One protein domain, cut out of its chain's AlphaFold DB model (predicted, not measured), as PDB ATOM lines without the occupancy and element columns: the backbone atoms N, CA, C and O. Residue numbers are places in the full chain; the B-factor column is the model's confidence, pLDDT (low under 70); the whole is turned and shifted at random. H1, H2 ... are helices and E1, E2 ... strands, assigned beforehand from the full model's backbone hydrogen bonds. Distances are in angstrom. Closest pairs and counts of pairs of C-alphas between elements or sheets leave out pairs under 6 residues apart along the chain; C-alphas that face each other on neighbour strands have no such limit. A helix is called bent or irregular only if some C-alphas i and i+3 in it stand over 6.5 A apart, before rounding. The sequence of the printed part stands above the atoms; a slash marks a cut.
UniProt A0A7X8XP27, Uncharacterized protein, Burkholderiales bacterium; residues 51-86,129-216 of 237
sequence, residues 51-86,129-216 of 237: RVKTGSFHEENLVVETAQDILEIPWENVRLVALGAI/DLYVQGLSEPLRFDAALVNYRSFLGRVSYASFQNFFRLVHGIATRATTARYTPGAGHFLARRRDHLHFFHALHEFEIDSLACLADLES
ATOM      1  N   ARG A  51      23.063 -34.476 -10.010       88.38
ATOM      2  CA  ARG A  51      22.531 -35.731 -10.559       88.38
ATOM      3  C   ARG A  51      23.616 -36.807 -10.605       88.38
ATOM      4  O   ARG A  51      24.650 -36.620 -11.249       88.38
ATOM      5  N   VAL A  52      23.331 -37.953  -9.995       90.50
ATOM      6  CA  VAL A  52      24.176 -39.148 -10.066       90.50
ATOM      7  C   VAL A  52      24.012 -39.802 -11.438       90.50
ATOM      8  O   VAL A  52      22.894 -40.059 -11.902       90.50
ATOM      9  N   LYS A  53      25.135 -40.064 -12.109       88.88
ATOM     10  CA  LYS A  53      25.188 -40.746 -13.410       88.88
ATOM     11  C   LYS A  53      25.373 -42.249 -13.263       88.88
ATOM     12  O   LYS A  53      24.727 -43.015 -13.969       88.88
ATOM     13  N   THR A  54      26.272 -42.650 -12.374       89.19
ATOM     14  CA  THR A  54      26.644 -44.041 -12.103       89.19
ATOM     15  C   THR A  54      27.357 -44.105 -10.751       89.19
ATOM     16  O   THR A  54      27.570 -43.081 -10.101       89.19
ATOM     17  N   GLY A  55      27.710 -45.307 -10.319       90.19
ATOM     18  CA  GLY A  55      28.442 -45.551  -9.085       90.19
ATOM     19  C   GLY A  55      28.259 -46.971  -8.566       90.19
ATOM     20  O   GLY A  55      27.678 -47.826  -9.245       90.19
ATOM     21  N   SER A  56      28.755 -47.212  -7.359       91.44
ATOM     22  CA  SER A  56      28.776 -48.521  -6.711       91.44
ATOM     23  C   SER A  56      28.584 -48.408  -5.202       91.44
ATOM     24  O   SER A  56      28.951 -47.416  -4.568       91.44
ATOM     25  N   PHE A  57      28.000 -49.455  -4.618       92.62
ATOM     26  CA  PHE A  57      28.009 -49.647  -3.173       92.62
ATOM     27  C   PHE A  57      29.258 -50.417  -2.774       92.62
ATOM     28  O   PHE A  57      29.521 -51.494  -3.309       92.62
ATOM     29  N   HIS A  58      29.976 -49.882  -1.799       92.25
ATOM     30  CA  HIS A  58      31.009 -50.591  -1.069       92.25
ATOM     31  C   HIS A  58      30.559 -50.751   0.385       92.25
ATOM     32  O   HIS A  58      29.500 -50.255   0.789       92.25
ATOM     33  N   GLU A  59      31.338 -51.507   1.151       91.00
ATOM     34  CA  GLU A  59      31.048 -51.799   2.553       91.00
ATOM     35  C   GLU A  59      31.027 -50.512   3.391       91.00
ATOM     36  O   GLU A  59      30.014 -50.211   4.016       91.00
ATOM     37  N   GLU A  60      32.074 -49.694   3.272       93.56
ATOM     38  CA  GLU A  60      32.263 -48.489   4.095       93.56
ATOM     39  C   GLU A  60      31.786 -47.193   3.425       93.56
ATOM     40  O   GLU A  60      31.475 -46.206   4.093       93.56
ATOM     41  N   ASN A  61      31.704 -47.170   2.093       95.94
ATOM     42  CA  ASN A  61      31.372 -45.961   1.351       95.94
ATOM     43  C   ASN A  61      30.437 -46.189   0.154       95.94
ATOM     44  O   ASN A  61      30.304 -47.267  -0.432       95.94
ATOM     45  N   LEU A  62      29.769 -45.106  -0.211       95.56
ATOM     46  CA  LEU A  62      29.043 -44.919  -1.447       95.56
ATOM     47  C   LEU A  62      29.964 -44.206  -2.441       95.56
ATOM     48  O   LEU A  62      30.410 -43.093  -2.172       95.56
ATOM     49  N   VAL A  63      30.204 -44.808  -3.603       95.38
ATOM     50  CA  VAL A  63      30.945 -44.154  -4.688       95.38
ATOM     51  C   VAL A  63      29.946 -43.680  -5.732       95.38
ATOM     52  O   VAL A  63      29.179 -44.488  -6.260       95.38
ATOM     53  N   VAL A  64      29.937 -42.381  -6.035       94.00
ATOM     54  CA  VAL A  64      29.060 -41.781  -7.052       94.00
ATOM     55  C   VAL A  64      29.855 -40.981  -8.072       94.00
ATOM     56  O   VAL A  64      30.731 -40.198  -7.724       94.00
ATOM     57  N   GLU A  65      29.496 -41.125  -9.340       93.00
ATOM     58  CA  GLU A  65      29.964 -40.261 -10.419       93.00
ATOM     59  C   GLU A  65      28.865 -39.253 -10.772       93.00
ATOM     60  O   GLU A  65      27.714 -39.616 -11.048       93.00
ATOM     61  N   THR A  66      29.227 -37.974 -10.776       90.31
ATOM     62  CA  THR A  66      28.367 -36.852 -11.175       90.31
ATOM     63  C   THR A  66      28.823 -36.286 -12.525       90.31
ATOM     64  O   THR A  66      29.606 -36.899 -13.251       90.31
ATOM     65  N   ALA A  67      28.307 -35.128 -12.946       87.25
ATOM     66  CA  ALA A  67      28.834 -34.477 -14.144       87.25
ATOM     67  C   ALA A  67      30.196 -33.809 -13.920       87.25
ATOM     68  O   ALA A  67      30.921 -33.613 -14.892       87.25
ATOM     69  N   GLN A  68      30.507 -33.469 -12.675       86.19
ATOM     70  CA  GLN A  68      31.657 -32.665 -12.296       86.19
ATOM     71  C   GLN A  68      32.771 -33.519 -11.700       86.19
ATOM     72  O   GLN A  68      33.932 -33.265 -11.995       86.19
ATOM     73  N   ASP A  69      32.412 -34.518 -10.891       89.94
ATOM     74  CA  ASP A  69      33.379 -35.250 -10.075       89.94
ATOM     75  C   ASP A  69      32.939 -36.674  -9.721       89.94
ATOM     76  O   ASP A  69      31.753 -37.023  -9.815       89.94
ATOM     77  N   ILE A  70      33.910 -37.467  -9.261       94.62
ATOM     78  CA  ILE A  70      33.696 -38.756  -8.593       94.62
ATOM     79  C   ILE A  70      33.845 -38.533  -7.089       94.62
ATOM     80  O   ILE A  70      34.875 -38.054  -6.623       94.62
ATOM     81  N   LEU A  71      32.811 -38.886  -6.331       95.69
ATOM     82  CA  LEU A  71      32.758 -38.690  -4.887       95.69
ATOM     83  C   LEU A  71      32.738 -40.043  -4.183       95.69
ATOM     84  O   LEU A  71      31.888 -40.887  -4.471       95.69
ATOM     85  N   GLU A  72      33.638 -40.213  -3.220       96.94
ATOM     86  CA  GLU A  72      33.614 -41.317  -2.266       96.94
ATOM     87  C   GLU A  72      33.040 -40.816  -0.942       96.94
ATOM     88  O   GLU A  72      33.589 -39.918  -0.302       96.94
ATOM     89  N   ILE A  73      31.900 -41.367  -0.545       97.00
ATOM     90  CA  ILE A  73      31.096 -40.858   0.562       97.00
ATOM     91  C   ILE A  73      30.993 -41.948   1.616       97.00
ATOM     92  O   ILE A  73      30.247 -42.905   1.408       97.00
ATOM     93  N   PRO A  74      31.698 -41.820   2.750       97.25
ATOM     94  CA  PRO A  74      31.497 -42.713   3.881       97.25
ATOM     95  C   PRO A  74      30.021 -42.745   4.275       97.25
ATOM     96  O   PRO A  74      29.362 -41.696   4.311       97.25
ATOM     97  N   TRP A  75      29.479 -43.930   4.550       95.94
ATOM     98  CA  TRP A  75      28.058 -44.056   4.879       95.94
ATOM     99  C   TRP A  75      27.690 -43.257   6.128       95.94
ATOM    100  O   TRP A  75      26.593 -42.693   6.190       95.94
ATOM    101  N   GLU A  76      28.621 -43.103   7.077       95.81
ATOM    102  CA  GLU A  76      28.425 -42.269   8.257       95.81
ATOM    103  C   GLU A  76      28.338 -40.773   7.958       95.81
ATOM    104  O   GLU A  76      28.017 -40.022   8.871       95.81
ATOM    105  N   ASN A  77      28.608 -40.313   6.733       95.88
ATOM    106  CA  ASN A  77      28.466 -38.911   6.336       95.88
ATOM    107  C   ASN A  77      27.115 -38.604   5.687       95.88
ATOM    108  O   ASN A  77      26.782 -37.431   5.506       95.88
ATOM    109  N   VAL A  78      26.300 -39.613   5.378       95.81
ATOM    110  CA  VAL A  78      24.929 -39.398   4.906       95.81
ATOM    111  C   VAL A  78      24.072 -38.929   6.089       95.81
ATOM    112  O   VAL A  78      24.007 -39.576   7.132       95.81
ATOM    113  N   ARG A  79      23.434 -37.762   5.963       90.12
ATOM    114  CA  ARG A  79      22.683 -37.110   7.055       90.12
ATOM    115  C   ARG A  79      21.178 -37.190   6.862       90.12
ATOM    116  O   ARG A  79      20.450 -37.372   7.837       90.12
ATOM    117  N   LEU A  80      20.707 -37.055   5.624       84.31
ATOM    118  CA  LEU A  80      19.287 -37.121   5.293       84.31
ATOM    119  C   LEU A  80      19.082 -37.835   3.959       84.31
ATOM    120  O   LEU A  80      19.747 -37.521   2.974       84.31
ATOM    121  N   VAL A  81      18.110 -38.740   3.941       88.81
ATOM    122  CA  VAL A  81      17.595 -39.419   2.755       88.81
ATOM    123  C   VAL A  81      16.172 -38.923   2.501       88.81
ATOM    124  O   VAL A  81      15.243 -39.172   3.284       88.81
ATOM    125  N   ALA A  82      16.000 -38.176   1.416       82.12
ATOM    126  CA  ALA A  82      14.733 -37.571   1.038       82.12
ATOM    127  C   ALA A  82      14.198 -38.203  -0.244       82.12
ATOM    128  O   ALA A  82      14.881 -38.212  -1.260       82.12
ATOM    129  N   LEU A  83      12.971 -38.718  -0.196       81.06
ATOM    130  CA  LEU A  83      12.272 -39.190  -1.385       81.06
ATOM    131  C   LEU A  83      11.271 -38.116  -1.808       81.06
ATOM    132  O   LEU A  83      10.436 -37.710  -1.000       81.06
ATOM    133  N   GLY A  84      11.367 -37.665  -3.054       70.44
ATOM    134  CA  GLY A  84      10.439 -36.709  -3.643       70.44
ATOM    135  C   GLY A  84       9.827 -37.223  -4.940       70.44
ATOM    136  O   GLY A  84      10.351 -38.137  -5.582       70.44
ATOM    137  N   ALA A  85       8.713 -36.605  -5.318       65.25
ATOM    138  CA  ALA A  85       8.024 -36.812  -6.580       65.25
ATOM    139  C   ALA A  85       7.898 -35.465  -7.305       65.25
ATOM    140  O   ALA A  85       7.763 -34.414  -6.680       65.25
ATOM    141  N   ILE A  86       8.019 -35.484  -8.628       60.56
ATOM    142  CA  ILE A  86       7.600 -34.390  -9.500       60.56
ATOM    143  C   ILE A  86       6.559 -34.969 -10.442       60.56
ATOM    144  O   ILE A  86       6.820 -35.942 -11.151       60.56
ATOM    145  N   ASP A 129      17.062 -37.868  -2.945       88.62
ATOM    146  CA  ASP A 129      18.109 -36.915  -2.605       88.62
ATOM    147  C   ASP A 129      18.845 -37.371  -1.340       88.62
ATOM    148  O   ASP A 129      18.230 -37.598  -0.293       88.62
ATOM    149  N   LEU A 130      20.172 -37.474  -1.424       92.88
ATOM    150  CA  LEU A 130      21.052 -37.692  -0.280       92.88
ATOM    151  C   LEU A 130      21.723 -36.379   0.106       92.88
ATOM    152  O   LEU A 130      22.495 -35.812  -0.669       92.88
ATOM    153  N   TYR A 131      21.472 -35.923   1.326       88.69
ATOM    154  CA  TYR A 131      22.203 -34.813   1.921       88.69
ATOM    155  C   TYR A 131      23.371 -35.387   2.705       88.69
ATOM    156  O   TYR A 131      23.188 -36.147   3.661       88.69
ATOM    157  N   VAL A 132      24.571 -35.021   2.281       92.00
ATOM    158  CA  VAL A 132      25.826 -35.545   2.810       92.00
ATOM    159  C   VAL A 132      26.541 -34.424   3.548       92.00
ATOM    160  O   VAL A 132      26.618 -33.295   3.064       92.00
ATOM    161  N   GLN A 133      27.068 -34.722   4.731       89.12
ATOM    162  CA  GLN A 133      27.884 -33.771   5.469       89.12
ATOM    163  C   GLN A 133      29.107 -33.363   4.640       89.12
ATOM    164  O   GLN A 133      29.833 -34.211   4.134       89.12
ATOM    165  N   GLY A 134      29.345 -32.056   4.533       85.81
ATOM    166  CA  GLY A 134      30.466 -31.506   3.768       85.81
ATOM    167  C   GLY A 134      30.165 -31.256   2.289       85.81
ATOM    168  O   GLY A 134      30.954 -30.575   1.642       85.81
ATOM    169  N   LEU A 135      29.020 -31.716   1.768       85.62
ATOM    170  CA  LEU A 135      28.541 -31.323   0.441       85.62
ATOM    171  C   LEU A 135      27.554 -30.159   0.554       85.62
ATOM    172  O   LEU A 135      26.653 -30.164   1.392       85.62
ATOM    173  N   SER A 136      27.722 -29.156  -0.308       78.00
ATOM    174  CA  SER A 136      26.810 -28.010  -0.403       78.00
ATOM    175  C   SER A 136      25.514 -28.349  -1.132       78.00
ATOM    176  O   SER A 136      24.490 -27.724  -0.879       78.00
ATOM    177  N   GLU A 137      25.553 -29.326  -2.035       82.19
ATOM    178  CA  GLU A 137      24.425 -29.737  -2.868       82.19
ATOM    179  C   GLU A 137      24.083 -31.208  -2.583       82.19
ATOM    180  O   GLU A 137      24.996 -32.021  -2.403       82.19
ATOM    181  N   PRO A 138      22.794 -31.587  -2.532       86.88
ATOM    182  CA  PRO A 138      22.416 -32.982  -2.349       86.88
ATOM    183  C   PRO A 138      22.692 -33.803  -3.614       86.88
ATOM    184  O   PRO A 138      22.660 -33.288  -4.733       86.88
ATOM    185  N   LEU A 139      22.903 -35.104  -3.441       90.88
ATOM    186  CA  LEU A 139      23.043 -36.054  -4.545       90.88
ATOM    187  C   LEU A 139      21.690 -36.609  -4.939       90.88
ATOM    188  O   LEU A 139      20.994 -37.156  -4.092       90.88
ATOM    189  N   ARG A 140      21.350 -36.534  -6.223       88.44
ATOM    190  CA  ARG A 140      20.059 -36.981  -6.743       88.44
ATOM    191  C   ARG A 140      20.172 -38.261  -7.556       88.44
ATOM    192  O   ARG A 140      20.823 -38.278  -8.603       88.44
ATOM    193  N   PHE A 141      19.436 -39.282  -7.134       88.19
ATOM    194  CA  PHE A 141      19.123 -40.472  -7.918       88.19
ATOM    195  C   PHE A 141      17.725 -40.318  -8.503       88.19
ATOM    196  O   PHE A 141      16.768 -40.091  -7.773       88.19
ATOM    197  N   ASP A 142      17.604 -40.434  -9.817       80.00
ATOM    198  CA  ASP A 142      16.346 -40.265 -10.540       80.00
ATOM    199  C   ASP A 142      15.784 -41.650 -10.891       80.00
ATOM    200  O   ASP A 142      16.487 -42.464 -11.490       80.00
ATOM    201  N   ALA A 143      14.542 -41.933 -10.494       73.06
ATOM    202  CA  ALA A 143      13.882 -43.213 -10.732       73.06
ATOM    203  C   ALA A 143      13.570 -43.447 -12.217       73.06
ATOM    204  O   ALA A 143      13.469 -44.596 -12.647       73.06
ATOM    205  N   ALA A 144      13.436 -42.378 -13.009       66.31
ATOM    206  CA  ALA A 144      13.199 -42.468 -14.445       66.31
ATOM    207  C   ALA A 144      14.500 -42.674 -15.237       66.31
ATOM    208  O   ALA A 144      14.468 -43.115 -16.389       66.31
ATOM    209  N   LEU A 145      15.657 -42.372 -14.639       63.41
ATOM    210  CA  LEU A 145      16.951 -42.543 -15.286       63.41
ATOM    211  C   LEU A 145      17.584 -43.877 -14.896       63.41
ATOM    212  O   LEU A 145      17.716 -44.244 -13.738       63.41
ATOM    213  N   VAL A 146      18.081 -44.570 -15.916       59.25
ATOM    214  CA  VAL A 146      18.742 -45.890 -15.906       59.25
ATOM    215  C   VAL A 146      20.032 -45.928 -15.041       59.25
ATOM    216  O   VAL A 146      20.694 -46.959 -14.927       59.25
ATOM    217  N   ASN A 147      20.371 -44.814 -14.395       64.31
ATOM    218  CA  ASN A 147      21.637 -44.491 -13.743       64.31
ATOM    219  C   ASN A 147      21.899 -45.298 -12.465       64.31
ATOM    220  O   ASN A 147      23.047 -45.468 -12.067       64.31
ATOM    221  N   TYR A 148      20.858 -45.839 -11.826       67.75
ATOM    222  CA  TYR A 148      21.013 -46.649 -10.615       67.75
ATOM    223  C   TYR A 148      21.334 -48.130 -10.886       67.75
ATOM    224  O   TYR A 148      21.597 -48.895  -9.958       67.75
ATOM    225  N   ARG A 149      21.344 -48.569 -12.153       75.06
ATOM    226  CA  ARG A 149      21.655 -49.968 -12.508       75.06
ATOM    227  C   ARG A 149      23.074 -50.381 -12.140       75.06
ATOM    228  O   ARG A 149      23.290 -51.555 -11.847       75.06
ATOM    229  N   SER A 150      24.020 -49.444 -12.155       78.81
ATOM    230  CA  SER A 150      25.413 -49.701 -11.780       78.81
ATOM    231  C   SER A 150      25.534 -50.171 -10.325       78.81
ATOM    232  O   SER A 150      26.299 -51.087 -10.048       78.81
ATOM    233  N   PHE A 151      24.703 -49.635  -9.427       82.69
ATOM    234  CA  PHE A 151      24.697 -49.971  -7.999       82.69
ATOM    235  C   PHE A 151      24.095 -51.349  -7.704       82.69
ATOM    236  O   PHE A 151      24.419 -51.964  -6.695       82.69
ATOM    237  N   LEU A 152      23.196 -51.828  -8.567       79.81
ATOM    238  CA  LEU A 152      22.403 -53.040  -8.325       79.81
ATOM    239  C   LEU A 152      22.942 -54.287  -9.028       79.81
ATOM    240  O   LEU A 152      22.460 -55.382  -8.748       79.81
ATOM    241  N   GLY A 153      23.913 -54.122  -9.931       68.50
ATOM    242  CA  GLY A 153      24.529 -55.202 -10.696       68.50
ATOM    243  C   GLY A 153      23.588 -55.851 -11.722       68.50
ATOM    244  O   GLY A 153      22.532 -56.380 -11.391       68.50
ATOM    245  N   ARG A 154      23.991 -55.866 -13.001       59.91
ATOM    246  CA  ARG A 154      23.372 -56.663 -14.093       59.91
ATOM    247  C   ARG A 154      21.846 -56.563 -14.258       59.91
ATOM    248  O   ARG A 154      21.234 -57.457 -14.836       59.91
ATOM    249  N   VAL A 155      21.211 -55.478 -13.836       67.25
ATOM    250  CA  VAL A 155      19.800 -55.248 -14.177       67.25
ATOM    251  C   VAL A 155      19.704 -54.715 -15.601       67.25
ATOM    252  O   VAL A 155      20.601 -53.986 -16.011       67.25
ATOM    253  N   SER A 156      18.686 -55.095 -16.382       63.78
ATOM    254  CA  SER A 156      18.573 -54.766 -17.819       63.78
ATOM    255  C   SER A 156      17.682 -53.556 -18.136       63.78
ATOM    256  O   SER A 156      17.802 -52.996 -19.224       63.78
ATOM    257  N   TYR A 157      16.851 -53.105 -17.193       66.62
ATOM    258  CA  TYR A 157      15.875 -52.027 -17.387       66.62
ATOM    259  C   TYR A 157      15.729 -51.146 -16.134       66.62
ATOM    260  O   TYR A 157      16.005 -51.587 -15.013       66.62
ATOM    261  N   ALA A 158      15.316 -49.891 -16.332       68.56
ATOM    262  CA  ALA A 158      14.836 -49.038 -15.247       68.56
ATOM    263  C   ALA A 158      13.434 -49.508 -14.849       68.56
ATOM    264  O   ALA A 158      12.585 -49.711 -15.711       68.56
ATOM    265  N   SER A 159      13.231 -49.726 -13.556       73.12
ATOM    266  CA  SER A 159      11.929 -50.028 -12.966       73.12
ATOM    267  C   SER A 159      11.859 -49.469 -11.564       73.12
ATOM    268  O   SER A 159      12.886 -49.264 -10.897       73.12
ATOM    269  N   PHE A 160      10.633 -49.303 -11.088       73.00
ATOM    270  CA  PHE A 160      10.395 -48.868  -9.726       73.00
ATOM    271  C   PHE A 160      10.837 -49.901  -8.686       73.00
ATOM    272  O   PHE A 160      11.290 -49.547  -7.602       73.00
ATOM    273  N   GLN A 161      10.801 -51.189  -9.041       75.12
ATOM    274  CA  GLN A 161      11.326 -52.264  -8.197       75.12
ATOM    275  C   GLN A 161      12.835 -52.117  -7.990       75.12
ATOM    276  O   GLN A 161      13.344 -52.255  -6.880       75.12
ATOM    277  N   ASN A 162      13.566 -51.809  -9.058       79.12
ATOM    278  CA  ASN A 162      15.002 -51.594  -8.963       79.12
ATOM    279  C   ASN A 162      15.313 -50.300  -8.206       79.12
ATOM    280  O   ASN A 162      16.232 -50.277  -7.394       79.12
ATOM    281  N   PHE A 163      14.501 -49.260  -8.380       82.06
ATOM    282  CA  PHE A 163      14.618 -48.057  -7.568       82.06
ATOM    283  C   PHE A 163      14.385 -48.349  -6.074       82.06
ATOM    284  O   PHE A 163      15.193 -47.937  -5.247       82.06
ATOM    285  N   PHE A 164      13.391 -49.167  -5.708       82.69
ATOM    286  CA  PHE A 164      13.224 -49.647  -4.330       82.69
ATOM    287  C   PHE A 164      14.471 -50.375  -3.809       82.69
ATOM    288  O   PHE A 164      14.934 -50.077  -2.711       82.69
ATOM    289  N   ARG A 165      15.068 -51.280  -4.601       81.25
ATOM    290  CA  ARG A 165      16.306 -51.985  -4.216       81.25
ATOM    291  C   ARG A 165      17.467 -51.024  -3.959       81.25
ATOM    292  O   ARG A 165      18.250 -51.262  -3.044       81.25
ATOM    293  N   LEU A 166      17.566 -49.942  -4.735       88.38
ATOM    294  CA  LEU A 166      18.551 -48.885  -4.507       88.38
ATOM    295  C   LEU A 166      18.290 -48.182  -3.170       88.38
ATOM    296  O   LEU A 166      19.198 -48.106  -2.345       88.38
ATOM    297  N   VAL A 167      17.063 -47.697  -2.946       88.31
ATOM    298  CA  VAL A 167      16.695 -46.976  -1.715       88.31
ATOM    299  C   VAL A 167      16.898 -47.871  -0.490       88.31
ATOM    300  O   VAL A 167      17.467 -47.425   0.500       88.31
ATOM    301  N   HIS A 168      16.516 -49.146  -0.574       86.81
ATOM    302  CA  HIS A 168      16.746 -50.136   0.476       86.81
ATOM    303  C   HIS A 168      18.241 -50.367   0.725       86.81
ATOM    304  O   HIS A 168      18.681 -50.359   1.867       86.81
ATOM    305  N   GLY A 169      19.045 -50.524  -0.331       89.38
ATOM    306  CA  GLY A 169      20.492 -50.703  -0.201       89.38
ATOM    307  C   GLY A 169      21.202 -49.505   0.438       89.38
ATOM    308  O   GLY A 169      22.158 -49.698   1.189       89.38
ATOM    309  N   ILE A 170      20.721 -48.288   0.181       92.62
ATOM    310  CA  ILE A 170      21.167 -47.085   0.895       92.62
ATOM    311  C   ILE A 170      20.701 -47.151   2.351       92.62
ATOM    312  O   ILE A 170      21.508 -46.932   3.248       92.62
ATOM    313  N   ALA A 171      19.439 -47.512   2.595       89.56
ATOM    314  CA  ALA A 171      18.855 -47.543   3.932       89.56
ATOM    315  C   ALA A 171      19.579 -48.487   4.901       89.56
ATOM    316  O   ALA A 171      19.780 -48.150   6.066       89.56
ATOM    317  N   THR A 172      20.024 -49.648   4.416       88.88
ATOM    318  CA  THR A 172      20.746 -50.630   5.237       88.88
ATOM    319  C   THR A 172      22.177 -50.218   5.576       88.88
ATOM    320  O   THR A 172      22.760 -50.793   6.486       88.88
ATOM    321  N   ARG A 173      22.766 -49.263   4.842       93.88
ATOM    322  CA  ARG A 173      24.164 -48.829   5.022       93.88
ATOM    323  C   ARG A 173      24.263 -47.456   5.682       93.88
ATOM    324  O   ARG A 173      25.040 -47.268   6.609       93.88
ATOM    325  N   ALA A 174      23.416 -46.511   5.277       93.50
ATOM    326  CA  ALA A 174      23.294 -45.181   5.869       93.50
ATOM    327  C   ALA A 174      22.446 -45.214   7.158       93.50
ATOM    328  O   ALA A 174      21.427 -44.528   7.279       93.50
ATOM    329  N   THR A 175      22.854 -46.028   8.132       90.62
ATOM    330  CA  THR A 175      22.106 -46.284   9.378       90.62
ATOM    331  C   THR A 175      22.039 -45.075  10.310       90.62
ATOM    332  O   THR A 175      21.141 -44.977  11.140       90.62
ATOM    333  N   THR A 176      22.963 -44.124  10.155       89.44
ATOM    334  CA  THR A 176      23.000 -42.870  10.924       89.44
ATOM    335  C   THR A 176      22.187 -41.740  10.283       89.44
ATOM    336  O   THR A 176      22.016 -40.680  10.890       89.44
ATOM    337  N   ALA A 177      21.676 -41.943   9.064       91.19
ATOM    338  CA  ALA A 177      20.915 -40.931   8.347       91.19
ATOM    339  C   ALA A 177      19.474 -40.826   8.865       91.19
ATOM    340  O   ALA A 177      18.849 -41.804   9.275       91.19
ATOM    341  N   ARG A 178      18.902 -39.624   8.779       84.69
ATOM    342  CA  ARG A 178      17.456 -39.417   8.933       84.69
ATOM    343  C   ARG A 178      16.751 -39.725   7.614       84.69
ATOM    344  O   ARG A 178      17.296 -39.456   6.548       84.69
ATOM    345  N   TYR A 179      15.513 -40.204   7.675       81.94
ATOM    346  CA  TYR A 179      14.694 -40.492   6.494       81.94
ATOM    347  C   TYR A 179      13.440 -39.633   6.524       81.94
ATOM    348  O   TYR A 179      12.764 -39.573   7.544       81.94
ATOM    349  N   THR A 180      13.118 -38.972   5.413       75.25
ATOM    350  CA  THR A 180      11.813 -38.300   5.260       75.25
ATOM    351  C   THR A 180      10.651 -39.299   5.393       75.25
ATOM    352  O   THR A 180      10.851 -40.485   5.131       75.25
ATOM    353  N   PRO A 181       9.421 -38.867   5.731       65.69
ATOM    354  CA  PRO A 181       8.290 -39.772   5.921       65.69
ATOM    355  C   PRO A 181       7.928 -40.449   4.610       65.69
ATOM    356  O   PRO A 181       7.618 -41.629   4.612       65.69
ATOM    357  N   GLY A 182       8.060 -39.732   3.486       67.25
ATOM    358  CA  GLY A 182       7.918 -40.309   2.154       67.25
ATOM    359  C   GLY A 182       8.902 -41.453   1.922       67.25
ATOM    360  O   GLY A 182       8.488 -42.529   1.505       67.25
ATOM    361  N   ALA A 183      10.181 -41.276   2.274       75.62
ATOM    362  CA  ALA A 183      11.179 -42.344   2.172       75.62
ATOM    363  C   ALA A 183      10.877 -43.520   3.120       75.62
ATOM    364  O   ALA A 183      10.954 -44.676   2.708       75.62
ATOM    365  N   GLY A 184      10.490 -43.234   4.368       72.56
ATOM    366  CA  GLY A 184      10.127 -44.248   5.359       72.56
ATOM    367  C   GLY A 184       8.894 -45.060   4.954       72.56
ATOM    368  O   GLY A 184       8.941 -46.287   4.965       72.56
ATOM    369  N   HIS A 185       7.818 -44.398   4.525       71.81
ATOM    370  CA  HIS A 185       6.599 -45.051   4.045       71.81
ATOM    371  C   HIS A 185       6.861 -45.855   2.774       71.81
ATOM    372  O   HIS A 185       6.398 -46.987   2.656       71.81
ATOM    373  N   PHE A 186       7.624 -45.293   1.833       76.50
ATOM    374  CA  PHE A 186       8.015 -45.993   0.617       76.50
ATOM    375  C   PHE A 186       8.751 -47.300   0.933       76.50
ATOM    376  O   PHE A 186       8.413 -48.341   0.371       76.50
ATOM    377  N   LEU A 187       9.699 -47.269   1.876       77.19
ATOM    378  CA  LEU A 187      10.429 -48.454   2.323       77.19
ATOM    379  C   LEU A 187       9.527 -49.463   3.055       77.19
ATOM    380  O   LEU A 187       9.561 -50.649   2.731       77.19
ATOM    381  N   ALA A 188       8.706 -49.003   4.003       71.12
ATOM    382  CA  ALA A 188       7.845 -49.857   4.822       71.12
ATOM    383  C   ALA A 188       6.749 -50.552   4.000       71.12
ATOM    384  O   ALA A 188       6.612 -51.769   4.038       71.12
ATOM    385  N   ARG A 189       6.012 -49.805   3.176       66.94
ATOM    386  CA  ARG A 189       4.915 -50.364   2.376       66.94
ATOM    387  C   ARG A 189       5.406 -51.376   1.346       66.94
ATOM    388  O   ARG A 189       4.788 -52.416   1.132       66.94
ATOM    389  N   ARG A 190       6.517 -51.069   0.671       66.31
ATOM    390  CA  ARG A 190       7.063 -51.941  -0.380       66.31
ATOM    391  C   ARG A 190       7.706 -53.197   0.203       66.31
ATOM    392  O   ARG A 190       7.644 -54.235  -0.450       66.31
ATOM    393  N   ARG A 191       8.239 -53.126   1.431       57.81
ATOM    394  CA  ARG A 191       8.640 -54.302   2.217       57.81
ATOM    395  C   ARG A 191       7.469 -55.270   2.388       57.81
ATOM    396  O   ARG A 191       7.631 -56.452   2.105       57.81
ATOM    397  N   ASP A 192       6.304 -54.776   2.792       57.66
ATOM    398  CA  ASP A 192       5.161 -55.640   3.112       57.66
ATOM    399  C   ASP A 192       4.497 -56.235   1.863       57.66
ATOM    400  O   ASP A 192       3.896 -57.307   1.919       57.66
ATOM    401  N   HIS A 193       4.600 -55.556   0.718       59.50
ATOM    402  CA  HIS A 193       3.866 -55.938  -0.488       59.50
ATOM    403  C   HIS A 193       4.706 -56.705  -1.528       59.50
ATOM    404  O   HIS A 193       4.157 -57.165  -2.526       59.50
ATOM    405  N   LEU A 194       6.019 -56.886  -1.327       59.22
ATOM    406  CA  LEU A 194       6.924 -57.443  -2.349       59.22
ATOM    407  C   LEU A 194       6.500 -58.837  -2.857       59.22
ATOM    408  O   LEU A 194       6.636 -59.126  -4.043       59.22
ATOM    409  N   HIS A 195       5.960 -59.681  -1.975       55.62
ATOM    410  CA  HIS A 195       5.546 -61.054  -2.290       55.62
ATOM    411  C   HIS A 195       4.195 -61.156  -3.016       55.62
ATOM    412  O   HIS A 195       3.843 -62.232  -3.494       55.62
ATOM    413  N   PHE A 196       3.439 -60.057  -3.100       56.66
ATOM    414  CA  PHE A 196       2.087 -60.036  -3.666       56.66
ATOM    415  C   PHE A 196       2.049 -59.687  -5.155       56.66
ATOM    416  O   PHE A 196       0.995 -59.782  -5.778       56.66
ATOM    417  N   PHE A 197       3.181 -59.293  -5.739       52.41
ATOM    418  CA  PHE A 197       3.250 -58.940  -7.151       52.41
ATOM    419  C   PHE A 197       3.782 -60.117  -7.960       52.41
ATOM    420  O   PHE A 197       4.948 -60.498  -7.845       52.41
ATOM    421  N   HIS A 198       2.918 -60.687  -8.797       46.66
ATOM    422  CA  HIS A 198       3.276 -61.801  -9.672       46.66
ATOM    423  C   HIS A 198       3.957 -61.319 -10.962       46.66
ATOM    424  O   HIS A 198       4.704 -62.079 -11.582       46.66
ATOM    425  N   ALA A 199       3.756 -60.051 -11.341       52.72
ATOM    426  CA  ALA A 199       4.430 -59.407 -12.463       52.72
ATOM    427  C   ALA A 199       5.025 -58.036 -12.091       52.72
ATOM    428  O   ALA A 199       4.427 -57.248 -11.361       52.72
ATOM    429  N   LEU A 200       6.183 -57.710 -12.684       53.34
ATOM    430  CA  LEU A 200       6.865 -56.411 -12.540       53.34
ATOM    431  C   LEU A 200       5.930 -55.219 -12.822       53.34
ATOM    432  O   LEU A 200       5.987 -54.201 -12.143       53.34
ATOM    433  N   HIS A 201       5.060 -55.355 -13.821       51.25
ATOM    434  CA  HIS A 201       4.156 -54.288 -14.241       51.25
ATOM    435  C   HIS A 201       3.084 -53.959 -13.187       51.25
ATOM    436  O   HIS A 201       2.758 -52.794 -12.983       51.25
ATOM    437  N   GLU A 202       2.579 -54.969 -12.472       52.88
ATOM    438  CA  GLU A 202       1.618 -54.784 -11.374       52.88
ATOM    439  C   GLU A 202       2.267 -54.036 -10.204       52.88
ATOM    440  O   GLU A 202       1.665 -53.129  -9.630       52.88
ATOM    441  N   PHE A 203       3.532 -54.361  -9.914       53.22
ATOM    442  CA  PHE A 203       4.339 -53.649  -8.926       53.22
ATOM    443  C   PHE A 203       4.502 -52.168  -9.295       53.22
ATOM    444  O   PHE A 203       4.383 -51.302  -8.429       53.22
ATOM    445  N   GLU A 204       4.781 -51.860 -10.564       57.00
ATOM    446  CA  GLU A 204       4.981 -50.484 -11.034       57.00
ATOM    447  C   GLU A 204       3.701 -49.645 -10.960       57.00
ATOM    448  O   GLU A 204       3.747 -48.527 -10.448       57.00
ATOM    449  N   ILE A 205       2.560 -50.189 -11.396       60.53
ATOM    450  CA  ILE A 205       1.267 -49.486 -11.366       60.53
ATOM    451  C   ILE A 205       0.847 -49.154  -9.929       60.53
ATOM    452  O   ILE A 205       0.495 -48.008  -9.645       60.53
ATOM    453  N   ASP A 206       0.916 -50.123  -9.011       60.53
ATOM    454  CA  ASP A 206       0.577 -49.896  -7.600       60.53
ATOM    455  C   ASP A 206       1.553 -48.907  -6.941       60.53
ATOM    456  O   ASP A 206       1.165 -48.081  -6.117       60.53
ATOM    457  N   SER A 207       2.828 -48.942  -7.332       54.16
ATOM    458  CA  SER A 207       3.839 -47.999  -6.846       54.16
ATOM    459  C   SER A 207       3.561 -46.552  -7.189       54.16
ATOM    460  O   SER A 207       3.651 -45.705  -6.300       54.16
ATOM    461  N   LEU A 208       3.204 -46.295  -8.443       58.75
ATOM    462  CA  LEU A 208       2.875 -44.965  -8.941       58.75
ATOM    463  C   LEU A 208       1.631 -44.410  -8.233       58.75
ATOM    464  O   LEU A 208       1.699 -43.373  -7.578       58.75
ATOM    465  N   ALA A 209       0.532 -45.174  -8.235       57.22
ATOM    466  CA  ALA A 209      -0.740 -44.746  -7.649       57.22
ATOM    467  C   ALA A 209      -0.637 -44.362  -6.159       57.22
ATOM    468  O   ALA A 209      -1.302 -43.438  -5.703       57.22
ATOM    469  N   CYS A 210       0.217 -45.046  -5.397       57.00
ATOM    470  CA  CYS A 210       0.319 -44.852  -3.950       57.00
ATOM    471  C   CYS A 210       1.246 -43.707  -3.531       57.00
ATOM    472  O   CYS A 210       1.132 -43.203  -2.416       57.00
ATOM    473  N   LEU A 211       2.200 -43.321  -4.378       54.22
ATOM    474  CA  LEU A 211       3.065 -42.178  -4.089       54.22
ATOM    475  C   LEU A 211       2.371 -40.850  -4.398       54.22
ATOM    476  O   LEU A 211       2.616 -39.881  -3.684       54.22
ATOM    477  N   ALA A 212       1.445 -40.829  -5.361       49.66
ATOM    478  CA  ALA A 212       0.510 -39.719  -5.538       49.66
ATOM    479  C   ALA A 212      -0.317 -39.450  -4.260       49.66
ATOM    480  O   ALA A 212      -0.567 -38.298  -3.913       49.66
ATOM    481  N   ASP A 213      -0.656 -40.497  -3.496       47.47
ATOM    482  CA  ASP A 213      -1.326 -40.365  -2.193       47.47
ATOM    483  C   ASP A 213      -0.383 -39.899  -1.067       47.47
ATOM    484  O   ASP A 213      -0.839 -39.290  -0.098       47.47
ATOM    485  N   LEU A 214       0.933 -40.123  -1.168       46.44
ATOM    486  CA  LEU A 214       1.906 -39.638  -0.176       46.44
ATOM    487  C   LEU A 214       2.101 -38.118  -0.221       46.44
ATOM    488  O   LEU A 214       2.423 -37.523   0.806       46.44
ATOM    489  N   GLU A 215       1.841 -37.476  -1.362       44.25
ATOM    490  CA  GLU A 215       1.728 -36.013  -1.441       44.25
ATOM    491  C   GLU A 215       0.490 -35.480  -0.687       44.25
ATOM    492  O   GLU A 215       0.421 -34.285  -0.396       44.25
ATOM    493  N   SER A 216      -0.464 -36.349  -0.317       40.31
ATOM    494  CA  SER A 216      -1.733 -35.964   0.315       40.31
ATOM    495  C   SER A 216      -1.773 -36.047   1.851       40.31
ATOM    496  O   SER A 216      -2.754 -35.581   2.435       40.31
TER     497      SER A 216
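Overview. This is residues 51 to 86 and 129 to 216 of the 237 residues of an uncharacterized protein of Burkholderiales bacterium (UniProt A0A7X8XP27). A helix in the middle, H2, has two small three-stranded sheets toward one end of the domain and the two longest helices, H3 and H4, at the other end, where these run opposite ways at a shallow angle. The sheet E4 E5 E6 covers one side of H2, and its long strand E4 reaches from beside the sheet E1 E2 E3 to the first residues of H3, while the short helix H1 fits between the edge strand E1 and H2. The printed part has 124 residues, with six named strands followed by four named helices, E1 E2 E3 E4 E5 E6 H1 H2 H3 H4; both sheets are antiparallel, in the orders E1 E2 E3 and E4 E5 E6, and the class is mixed, helices and strands. The whole is compact and rounded, with a radius of gyration of the C-alphas of 14.3 A and spans of 39 by 31 by 26 A.

Along the chain. E1 is residues 54 to 57, 10.6 A long, and begins at C-alpha 54 (26.644, -44.041, -12.103). E2, residues 61 to 65, is 13.2 A long and E3, residues 70 to 74, is 13.3 A. E4, residues 78 to 86, is the longest strand at 23.1 A and ends at the cut, with C-alpha 86 at (7.600, -34.390, -9.500). E5 is residues 129 to 132, 9.5 A, and E6 is residues 139 to 142, 9.9 A. H1, residues 146 to 152, measures 11.0 A and is only just irregular: C-alphas 147 and 150 are 6.7 A apart. H2, residues 160 to 171, is 16.1 A long. H3, residues 181 to 196, is 23.3 A long, with a kink of 29 degrees near residue 190; it is irregular, C-alphas 192 and 195 being 7.7 A apart. H4, residues 200 to 214, is 21.4 A long and ends at C-alpha 214 (1.906, -39.638, -0.176).

Arrangement. E1, E2 and E3 form a meander, each strand the antiparallel neighbour of the one before. In the hairpin E1 and E2, N 65 and O 54 are 2.8 A apart; in the hairpin E2 and E3, N 64 and O 71 are 2.9 A apart. H1 is on this sheet, only just at the sheet's level with a height over the sheet of 4.0 A; its closest C-alphas to E1 are those of Phe 151 and Ser 56, 4.5 A apart. In the other sheet, N 82 of E4 and O 129 of E5 are 2.9 A apart, and in the hairpin E5 and E6, N 130 and O 139 are 2.8 A apart. H2 is on this sheet at a height over the sheet of 10.1 A; it lies over E6 and only just over E5, with 3 of its C-alphas there, and runs along the strands, at 9 degrees to E6 on the local plane. H2 is the hub and touches three helices. With residues 162 to 166 alone it touches H1 at a steep tilt of 50 degrees, the same way; the closest C-alphas, of Leu 166 and Leu 152, are 6.8 A apart. H2 touches H3 at a steep tilt of 58 degrees, opposite ways, with residues 164 to 168 alone; the C-alphas of His 168 and Leu 187 come closest, at 6.8 A. Residues 160 to 161 alone touch H4, the same way at a steep tilt of 64 degrees, the closest C-alphas being those of Phe 160 and Glu 204, 5.8 A apart. H3 and H4 are close but not clearly touching, at a shallow tilt of 30 degrees, opposite ways; the C-alphas of Gly 182 and Leu 214 are closest, at 6.5 A. H3 only grazes the sheet E4 E5 E6 with residues 181 to 186, and H4 only grazes it with residues 208 to 214. In H2 every O i to N i+4 pair is within hydrogen-bond range; H3 has 10 of 12, H4 10 of 11, and H1 0 of 3, beside 3 of 4 O i to N i+3 pairs.

Size, cuts and confidence. The two C-alphas farthest apart, those of Gly 134 and His 198, are 42.9 A apart. Residues 87 to 128 are not printed, and C-alphas 86 and 129 are 12.8 A apart across the cut. Of the links that are printed whole, none is long. The mean pLDDT of the printed part is 76.8; 43 residues are under 70, namely 85 to 86, 144 to 148, 153 to 158, 181 to 182 and 189 to 216, and the mean of H4 is 54.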